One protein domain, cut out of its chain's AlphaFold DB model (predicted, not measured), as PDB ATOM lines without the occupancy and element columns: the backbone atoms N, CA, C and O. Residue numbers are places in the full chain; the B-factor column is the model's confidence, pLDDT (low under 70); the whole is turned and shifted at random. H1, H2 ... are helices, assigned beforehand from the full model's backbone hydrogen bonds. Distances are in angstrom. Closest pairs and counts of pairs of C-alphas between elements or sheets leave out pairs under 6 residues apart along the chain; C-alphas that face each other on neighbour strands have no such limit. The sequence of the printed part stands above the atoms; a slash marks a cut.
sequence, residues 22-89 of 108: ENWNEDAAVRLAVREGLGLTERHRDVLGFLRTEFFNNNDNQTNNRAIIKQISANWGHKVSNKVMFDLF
ATOM      1  N   GLU A  22      40.793   7.703  28.023       66.25
ATOM      2  CA  GLU A  22      41.836   7.579  29.058       66.25
ATOM      3  C   GLU A  22      42.523   6.206  29.052       66.25
ATOM      4  O   GLU A  22      43.693   6.082  29.410       66.25
ATOM      5  N   ASN A  23      41.806   5.164  28.619       61.84
ATOM      6  CA  ASN A  23      42.355   3.816  28.470       61.84
ATOM      7  C   ASN A  23      43.030   3.600  27.119       61.84
ATOM      8  O   ASN A  23      43.708   2.589  26.927       61.84
ATOM      9  N   TRP A  24      42.843   4.516  26.173       68.12
ATOM     10  CA  TRP A  24      43.499   4.417  24.892       68.12
ATOM     11  C   TRP A  24      44.998   4.648  25.091       68.12
ATOM     12  O   TRP A  24      45.401   5.617  25.730       68.12
ATOM     13  N   ASN A  25      45.836   3.781  24.534       66.31
ATOM     14  CA  ASN A  25      47.300   3.875  24.468       66.31
ATOM     15  C   ASN A  25      47.776   3.388  23.086       66.31
ATOM     16  O   ASN A  25      46.968   2.930  22.278       66.31
ATOM     17  N   GLU A  26      49.064   3.525  22.767       68.12
ATOM     18  CA  GLU A  26      49.589   3.050  21.476       68.12
ATOM     19  C   GLU A  26      49.308   1.548  21.282       68.12
ATOM     20  O   GLU A  26      48.836   1.137  20.223       68.12
ATOM     21  N   ASP A  27      49.468   0.750  22.341       67.94
ATOM     22  CA  ASP A  27      49.150  -0.681  22.339       67.94
ATOM     23  C   ASP A  27      47.678  -0.965  22.004       67.94
ATOM     24  O   ASP A  27      47.372  -1.955  21.339       67.94
ATOM     25  N   ALA A  28      46.757  -0.098  22.421       70.56
ATOM     26  CA  ALA A  28      45.339  -0.193  22.107       70.56
ATOM     27  C   ALA A  28      45.080  -0.029  20.615       70.56
ATOM     28  O   ALA A  28      44.354  -0.822  20.014       70.56
ATOM     29  N   ALA A  29      45.701   0.985  20.014       70.19
ATOM     30  CA  ALA A  29      45.597   1.243  18.587       70.19
ATOM     31  C   ALA A  29      46.226   0.106  17.768       70.19
ATOM     32  O   ALA A  29      45.638  -0.340  16.784       70.19
ATOM     33  N   VAL A  30      47.369  -0.428  18.219       69.81
ATOM     34  CA  VAL A  30      48.011  -1.608  17.621       69.81
ATOM     35  C   VAL A  30      47.071  -2.814  17.666       69.81
ATOM     36  O   VAL A  30      46.852  -3.456  16.642       69.81
ATOM     37  N   ARG A  31      46.476  -3.116  18.825       70.56
ATOM     38  CA  ARG A  31      45.550  -4.252  18.984       70.56
ATOM     39  C   ARG A  31      44.305  -4.113  18.110       70.56
ATOM     40  O   ARG A  31      43.868  -5.110  17.538       70.56
ATOM     41  N   LEU A  32      43.757  -2.903  17.991       69.50
ATOM     42  CA  LEU A  32      42.605  -2.629  17.129       69.50
ATOM     43  C   LEU A  32      42.943  -2.832  15.656       69.50
ATOM     44  O   LEU A  32      42.242  -3.568  14.967       69.50
ATOM     45  N   ALA A  33      44.059  -2.277  15.194       70.25
ATOM     46  CA  ALA A  33      44.492  -2.461  13.818       70.25
ATOM     47  C   ALA A  33      44.777  -3.931  13.488       70.25
ATOM     48  O   ALA A  33      44.307  -4.423  12.468       70.25
ATOM     49  N   VAL A  34      45.464  -4.661  14.375       68.75
ATOM     50  CA  VAL A  34      45.709  -6.102  14.197       68.75
ATOM     51  C   VAL A  34      44.391  -6.878  14.117       68.75
ATOM     52  O   VAL A  34      44.246  -7.734  13.247       68.75
ATOM     53  N   ARG A  35      43.408  -6.561  14.972       66.88
ATOM     54  CA  ARG A  35      42.067  -7.169  14.933       66.88
ATOM     55  C   ARG A  35      41.341  -6.894  13.613       66.88
ATOM     56  O   ARG A  35      40.617  -7.759  13.135       66.88
ATOM     57  N   GLU A  36      41.539  -5.720  13.027       65.38
ATOM     58  CA  GLU A  36      40.952  -5.338  11.739       65.38
ATOM     59  C   GLU A  36      41.770  -5.791  10.518       65.38
ATOM     60  O   GLU A  36      41.407  -5.471   9.384       65.38
ATOM     61  N   GLY A  37      42.874  -6.517  10.723       67.56
ATOM     62  CA  GLY A  37      43.767  -6.947   9.645       67.56
ATOM     63  C   GLY A  37      44.603  -5.815   9.031       67.56
ATOM     64  O   GLY A  37      45.179  -5.989   7.959       67.56
ATOM     65  N   LEU A  38      44.692  -4.659   9.695       69.06
ATOM     66  CA  LEU A  38      45.571  -3.556   9.316       69.06
ATOM     67  C   LEU A  38      47.007  -3.840   9.769       69.06
ATOM     68  O   LEU A  38      47.295  -3.994  10.959       69.06
ATOM     69  N   GLY A  39      47.932  -3.849   8.811       69.94
ATOM     70  CA  GLY A  39      49.366  -3.926   9.077       69.94
ATOM     71  C   GLY A  39      49.886  -2.617   9.665       69.94
ATOM     72  O   GLY A  39      50.295  -1.723   8.925       69.94
ATOM     73  N   LEU A  40      49.880  -2.496  10.994       73.81
ATOM     74  CA  LEU A  40      50.310  -1.278  11.676       73.81
ATOM     75  C   LEU A  40      51.843  -1.115  11.620       73.81
ATOM     76  O   LEU A  40      52.576  -1.628  12.465       73.81
ATOM     77  N   THR A  41      52.338  -0.413  10.601       83.38
ATOM     78  CA  THR A  41      53.767  -0.060  10.477       83.38
ATOM     79  C   THR A  41      54.143   1.132  11.365       83.38
ATOM     80  O   THR A  41      53.276   1.827  11.888       83.38
ATOM     81  N   GLU A  42      55.441   1.419  11.497       83.44
ATOM     82  CA  GLU A  42      55.959   2.596  12.218       83.44
ATOM     83  C   GLU A  42      55.304   3.908  11.753       83.44
ATOM     84  O   GLU A  42      54.856   4.715  12.560       83.44
ATOM     85  N   ARG A  43      55.076   4.043  10.441       84.75
ATOM     86  CA  ARG A  43      54.374   5.198   9.867       84.75
ATOM     87  C   ARG A  43      52.947   5.359  10.381       84.75
ATOM     88  O   ARG A  43      52.478   6.478  10.528       84.75
ATOM     89  N   HIS A  44      52.239   4.266  10.643       81.25
ATOM     90  CA  HIS A  44      50.900   4.347  11.225       81.25
ATOM     91  C   HIS A  44      50.975   4.790  12.688       81.25
ATOM     92  O   HIS A  44      50.147   5.588  13.125       81.25
ATOM     93  N   ARG A  45      51.982   4.309  13.430       80.00
ATOM     94  CA  ARG A  45      52.217   4.680  14.833       80.00
ATOM     95  C   ARG A  45      52.511   6.168  14.979       80.00
ATOM     96  O   ARG A  45      51.912   6.798  15.842       80.00
ATOM     97  N   ASP A  46      53.314   6.748  14.088       85.50
ATOM     98  CA  ASP A  46      53.587   8.193  14.079       85.50
ATOM     99  C   ASP A  46      52.306   9.023  13.950       85.50
ATOM    100  O   ASP A  46      52.093  10.008  14.659       85.50
ATOM    101  N   VAL A  47      51.419   8.602  13.047       83.88
ATOM    102  CA  VAL A  47      50.137   9.270  12.806       83.88
ATOM    103  C   VAL A  47      49.228   9.157  14.020       83.88
ATOM    104  O   VAL A  47      48.644  10.154  14.446       83.88
ATOM    105  N   LEU A  48      49.118   7.955  14.585       78.56
ATOM    106  CA  LEU A  48      48.326   7.693  15.783       78.56
ATOM    107  C   LEU A  48      48.847   8.484  16.987       78.56
ATOM    108  O   LEU A  48      48.060   9.099  17.701       78.56
ATOM    109  N   GLY A  49      50.165   8.518  17.186       79.31
ATOM    110  CA  GLY A  49      50.819   9.275  18.249       79.31
ATOM    111  C   GLY A  49      50.612  10.781  18.107       79.31
ATOM    112  O   GLY A  49      50.323  11.461  19.093       79.31
ATOM    113  N   PHE A  50      50.666  11.316  16.885       83.50
ATOM    114  CA  PHE A  50      50.325  12.715  16.642       83.50
ATOM    115  C   PHE A  50      48.856  13.009  16.968       83.50
ATOM    116  O   PHE A  50      48.565  13.934  17.723       83.50
ATOM    117  N   LEU A  51      47.933  12.199  16.449       78.25
ATOM    118  CA  LEU A  51      46.499  12.362  16.685       78.25
ATOM    119  C   LEU A  51      46.137  12.253  18.166       78.25
ATOM    120  O   LEU A  51      45.328  13.036  18.653       78.25
ATOM    121  N   ARG A  52      46.802  11.352  18.894       76.69
ATOM    122  CA  ARG A  52      46.750  11.273  20.355       76.69
ATOM    123  C   ARG A  52      47.145  12.581  21.005       76.69
ATOM    124  O   ARG A  52      46.406  13.116  21.822       76.69
ATOM    125  N   THR A  53      48.339  13.045  20.670       80.50
ATOM    126  CA  THR A  53      48.954  14.210  21.298       80.50
ATOM    127  C   THR A  53      48.068  15.426  21.089       80.50
ATOM    128  O   THR A  53      47.763  16.128  22.043       80.50
ATOM    129  N   GLU A  54      47.571  15.621  19.870       80.75
ATOM    130  CA  GLU A  54      46.624  16.687  19.562       80.75
ATOM    131  C   GLU A  54      45.312  16.552  20.330       80.75
ATOM    132  O   GLU A  54      44.813  17.539  20.858       80.75
ATOM    133  N   PHE A  55      44.760  15.345  20.431       76.38
ATOM    134  CA  PHE A  55      43.504  15.129  21.133       76.38
ATOM    135  C   PHE A  55      43.625  15.454  22.630       76.38
ATOM    136  O   PHE A  55      42.862  16.266  23.146       76.38
ATOM    137  N   PHE A  56      44.616  14.882  23.320       76.81
ATOM    138  CA  PHE A  56      44.783  15.075  24.764       76.81
ATOM    139  C   PHE A  56      45.335  16.449  25.137       76.81
ATOM    140  O   PHE A  56      44.937  17.005  26.158       76.81
ATOM    141  N   ASN A  57      46.240  17.012  24.332       81.56
ATOM    142  CA  ASN A  57      46.877  18.283  24.674       81.56
ATOM    143  C   ASN A  57      46.045  19.495  24.239       81.56
ATOM    144  O   ASN A  57      46.261  20.581  24.771       81.56
ATOM    145  N   ASN A  58      45.098  19.334  23.306       79.50
ATOM    146  CA  ASN A  58      44.311  20.444  22.761       79.50
ATOM    147  C   ASN A  58      42.795  20.309  23.025       79.50
ATOM    148  O   ASN A  58      42.002  20.622  22.145       79.50
ATOM    149  N   ASN A  59      42.364  19.904  24.228       74.38
ATOM    150  CA  ASN A  59      40.938  19.842  24.622       74.38
ATOM    151  C   ASN A  59      40.061  19.013  23.660       74.38
ATOM    152  O   ASN A  59      39.098  19.530  23.087       74.38
ATOM    153  N   ASP A  60      40.404  17.744  23.447       69.62
ATOM    154  CA  ASP A  60      39.702  16.838  22.530       69.62
ATOM    155  C   ASP A  60      39.698  17.348  21.075       69.62
ATOM    156  O   ASP A  60      38.752  17.122  20.304       69.62
ATOM    157  N   ASN A  61      40.756  18.069  20.671       72.94
ATOM    158  CA  ASN A  61      40.853  18.601  19.318       72.94
ATOM    159  C   ASN A  61      40.958  17.466  18.306       72.94
ATOM    160  O   ASN A  61      41.935  16.723  18.229       72.94
ATOM    161  N   GLN A  62      39.951  17.397  17.451       69.62
ATOM    162  CA  GLN A  62      39.948  16.505  16.310       69.62
ATOM    163  C   GLN A  62      40.611  17.216  15.135       69.62
ATOM    164  O   GLN A  62      39.986  17.988  14.398       69.62
ATOM    165  N   THR A  63      41.911  16.972  15.008       71.75
ATOM    166  CA  THR A  63      42.770  17.578  13.996       71.75
ATOM    167  C   THR A  63      42.302  17.223  12.587       71.75
ATOM    168  O   THR A  63      42.011  16.072  12.266       71.75
ATOM    169  N   ASN A  64      42.218  18.230  11.715       76.06
ATOM    170  CA  ASN A  64      41.813  18.016  10.331       76.06
ATOM    171  C   ASN A  64      42.937  17.366   9.509       76.06
ATOM    172  O   ASN A  64      44.122  17.500   9.810       76.06
ATOM    173  N   ASN A  65      42.570  16.735   8.394       75.19
ATOM    174  CA  ASN A  65      43.520  15.999   7.557       75.19
ATOM    175  C   ASN A  65      44.702  16.864   7.062       75.19
ATOM    176  O   ASN A  65      45.829  16.396   6.943       75.19
ATOM    177  N   ARG A  66      44.475  18.168   6.847       80.75
ATOM    178  CA  ARG A  66      45.531  19.125   6.470       80.75
ATOM    179  C   ARG A  66      46.601  19.292   7.550       80.75
ATOM    180  O   ARG A  66      47.783  19.314   7.215       80.75
ATOM    181  N   ALA A  67      46.204  19.435   8.811       83.00
ATOM    182  CA  ALA A  67      47.142  19.571   9.919       83.00
ATOM    183  C   ALA A  67      47.879  18.253  10.193       83.00
ATOM    184  O   ALA A  67      49.085  18.292  10.423       83.00
ATOM    185  N   ILE A  68      47.206  17.105  10.034       83.94
ATOM    186  CA  ILE A  68      47.855  15.784  10.077       83.94
ATOM    187  C   ILE A  68      48.961  15.702   9.025       83.94
ATOM    188  O   ILE A  68      50.120  15.499   9.368       83.94
ATOM    189  N   ILE A  69      48.643  15.945   7.751       86.88
ATOM    190  CA  ILE A  69      49.635  15.895   6.668       86.88
ATOM    191  C   ILE A  69      50.791  16.859   6.934       86.88
ATOM    192  O   ILE A  69      51.944  16.493   6.718       86.88
ATOM    193  N   LYS A  70      50.503  18.080   7.404       87.94
ATOM    194  CA  LYS A  70      51.535  19.077   7.711       87.94
ATOM    195  C   LYS A  70      52.495  18.569   8.784       87.94
ATOM    196  O   LYS A  70      53.704  18.649   8.579       87.94
ATOM    197  N   GLN A  71      51.974  18.036   9.889       88.12
ATOM    198  CA  GLN A  71      52.822  17.575  10.981       88.12
ATOM    199  C   GLN A  71      53.585  16.307  10.615       88.12
ATOM    200  O   GLN A  71      54.779  16.229  10.869       88.12
ATOM    201  N   ILE A  72      52.938  15.344   9.961       89.50
ATOM    202  CA  ILE A  72      53.596  14.103   9.546       89.50
ATOM    203  C   ILE A  72      54.659  14.383   8.479       89.50
ATOM    204  O   ILE A  72      55.732  13.788   8.518       89.50
ATOM    205  N   SER A  73      54.433  15.364   7.598       90.31
ATOM    206  CA  SER A  73      55.473  15.829   6.671       90.31
ATOM    207  C   SER A  73      56.689  16.405   7.392       90.31
ATOM    208  O   SER A  73      57.824  16.170   6.981       90.31
ATOM    209  N   ALA A  74      56.457  17.171   8.462       89.94
ATOM    210  CA  ALA A  74      57.531  17.710   9.286       89.94
ATOM    211  C   ALA A  74      58.259  16.593  10.050       89.94
ATOM    212  O   ALA A  74      59.485  16.568  10.050       89.94
ATOM    213  N   ASN A  75      57.514  15.642  10.626       88.19
ATOM    214  CA  ASN A  75      58.060  14.514  11.381       88.19
ATOM    215  C   ASN A  75      58.937  13.608  10.507       88.19
ATOM    216  O   ASN A  75      60.019  13.204  10.913       88.19
ATOM    217  N   TRP A  76      58.507  13.319   9.276       90.12
ATOM    218  CA  TRP A  76      59.254  12.453   8.358       90.12
ATOM    219  C   TRP A  76      60.283  13.186   7.495       90.12
ATOM    220  O   TRP A  76      60.907  12.566   6.630       90.12
ATOM    221  N   GLY A  77      60.422  14.503   7.660       90.69
ATOM    222  CA  GLY A  77      61.365  15.319   6.896       90.69
ATOM    223  C   GLY A  77      61.088  15.385   5.389       90.69
ATOM    224  O   GLY A  77      61.970  15.769   4.623       90.69
ATOM    225  N   HIS A  78      59.889  15.014   4.930       89.69
ATOM    226  CA  HIS A  78      59.511  15.080   3.519       89.69
ATOM    227  C   HIS A  78      58.024  15.374   3.346       89.69
ATOM    228  O   HIS A  78      57.204  15.106   4.216       89.69
ATOM    229  N   LYS A  79      57.649  15.915   2.184       87.88
ATOM    230  CA  LYS A  79      56.255  16.260   1.900       87.88
ATOM    231  C   LYS A  79      55.398  15.000   1.761       87.88
ATOM    232  O   LYS A  79      55.515  14.266   0.782       87.88
ATOM    233  N   VAL A  80      54.485  14.809   2.703       89.88
ATOM    234  CA  VAL A  80      53.451  13.774   2.671       89.88
ATOM    235  C   VAL A  80      52.259  14.293   1.874       89.88
ATOM    236  O   VAL A  80      51.910  15.475   1.916       89.88
ATOM    237  N   SER A  81      51.640  13.415   1.090       85.94
ATOM    238  CA  SER A  81      50.426  13.726   0.336       85.94
ATOM    239  C   SER A  81      49.227  12.994   0.930       85.94
ATOM    240  O   SER A  81      49.383  11.994   1.627       85.94
ATOM    241  N   ASN A  82      48.018  13.453   0.596       81.75
ATOM    242  CA  ASN A  82      46.786  12.753   0.969       81.75
ATOM    243  C   ASN A  82      46.820  11.279   0.558       81.75
ATOM    244  O   ASN A  82      46.360  10.434   1.315       81.75
ATOM    245  N   LYS A  83      47.410  10.971  -0.605       83.31
ATOM    246  CA  LYS A  83      47.533   9.598  -1.092       83.31
ATOM    247  C   LYS A  83      48.271   8.713  -0.091       83.31
ATOM    248  O   LYS A  83      47.773   7.651   0.223       83.31
ATOM    249  N   VAL A  84      49.390   9.178   0.465       85.81
ATOM    250  CA  VAL A  84      50.149   8.418   1.475       85.81
ATOM    251  C   VAL A  84      49.300   8.168   2.720       85.81
ATOM    252  O   VAL A  84      49.352   7.093   3.301       85.81
ATOM    253  N   MET A  85      48.472   9.141   3.099       81.94
ATOM    254  CA  MET A  85      47.555   9.004   4.226       81.94
ATOM    255  C   MET A  85      46.472   7.952   3.983       81.94
ATOM    256  O   MET A  85      46.174   7.176   4.884       81.94
ATOM    257  N   PHE A  86      45.919   7.907   2.770       79.69
ATOM    258  CA  PHE A  86      44.982   6.865   2.345       79.69
ATOM    259  C   PHE A  86      45.671   5.511   2.122       79.69
ATOM    260  O   PHE A  86      45.063   4.484   2.372       79.69
ATOM    261  N   ASP A  87      46.938   5.482   1.707       82.81
ATOM    262  CA  ASP A  87      47.705   4.237   1.574       82.81
ATOM    263  C   ASP A  87      47.954   3.599   2.961       82.81
ATOM    264  O   ASP A  87      47.999   2.378   3.079       82.81
ATOM    265  N   LEU A  88      48.096   4.418   4.013       79.38
ATOM    266  CA  LEU A  88      48.234   3.966   5.406       79.38
ATOM    267  C   LEU A  88      46.872   3.661   6.046       79.38
ATOM    268  O   LEU A  88      46.676   2.647   6.704       79.38
ATOM    269  N   PHE A  89      45.888   4.526   5.831       76.38
ATOM    270  CA  PHE A  89      44.546   4.368   6.379       76.38
ATOM    271  C   PHE A  89      43.517   4.370   5.238       76.38
ATOM    272  O   PHE A  89      42.852   5.388   5.013       76.38
TER     273      PHE A  89
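Overview. This is residues 22 to 89 of the 108 residues of the protein "TusE/DsrC/DsvC family sulfur relay protein" of Proteobacteria bacterium (UniProt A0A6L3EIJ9). The longest helix, H2, stands in the middle, with H1 on one side, H3 crossing it steeply on roughly the other, and short H4 near H2 and H3. The printed part has 68 residues, with four named helices in the order H1, H2, H3, H4 and no named strand: all helix. It is compact, with a radius of gyration of the C-alphas of 12.1 A and spans of 30 by 29 by 17 A.

Arrangement. H2, residues 42 to 57, touches H3, residues 65 to 75, at a steep tilt of 64 degrees, opposite ways; the closest C-alphas, Val 47 and Ile 72, are 6.8 A apart. H2 touches H1, residues 26 to 35, with residues 45 to 49 alone; the closest C-alphas, Glu 26 and Gly 49, are 7.1 A apart. H4, residues 82 to 88, is close to H3 but not clearly touching. In the four helices every O i to N i+4 pair is within hydrogen-bond range.

Along the chain. H2 measures 22.0 A, from C-alpha 42 at (55.959, 2.596, 12.218) to C-alpha 57 at (46.877, 18.283, 24.674).

Size, cuts and confidence. The printed part has no cut. Its three links are short. Residues 34 to 39 are among those under pLDDT 70.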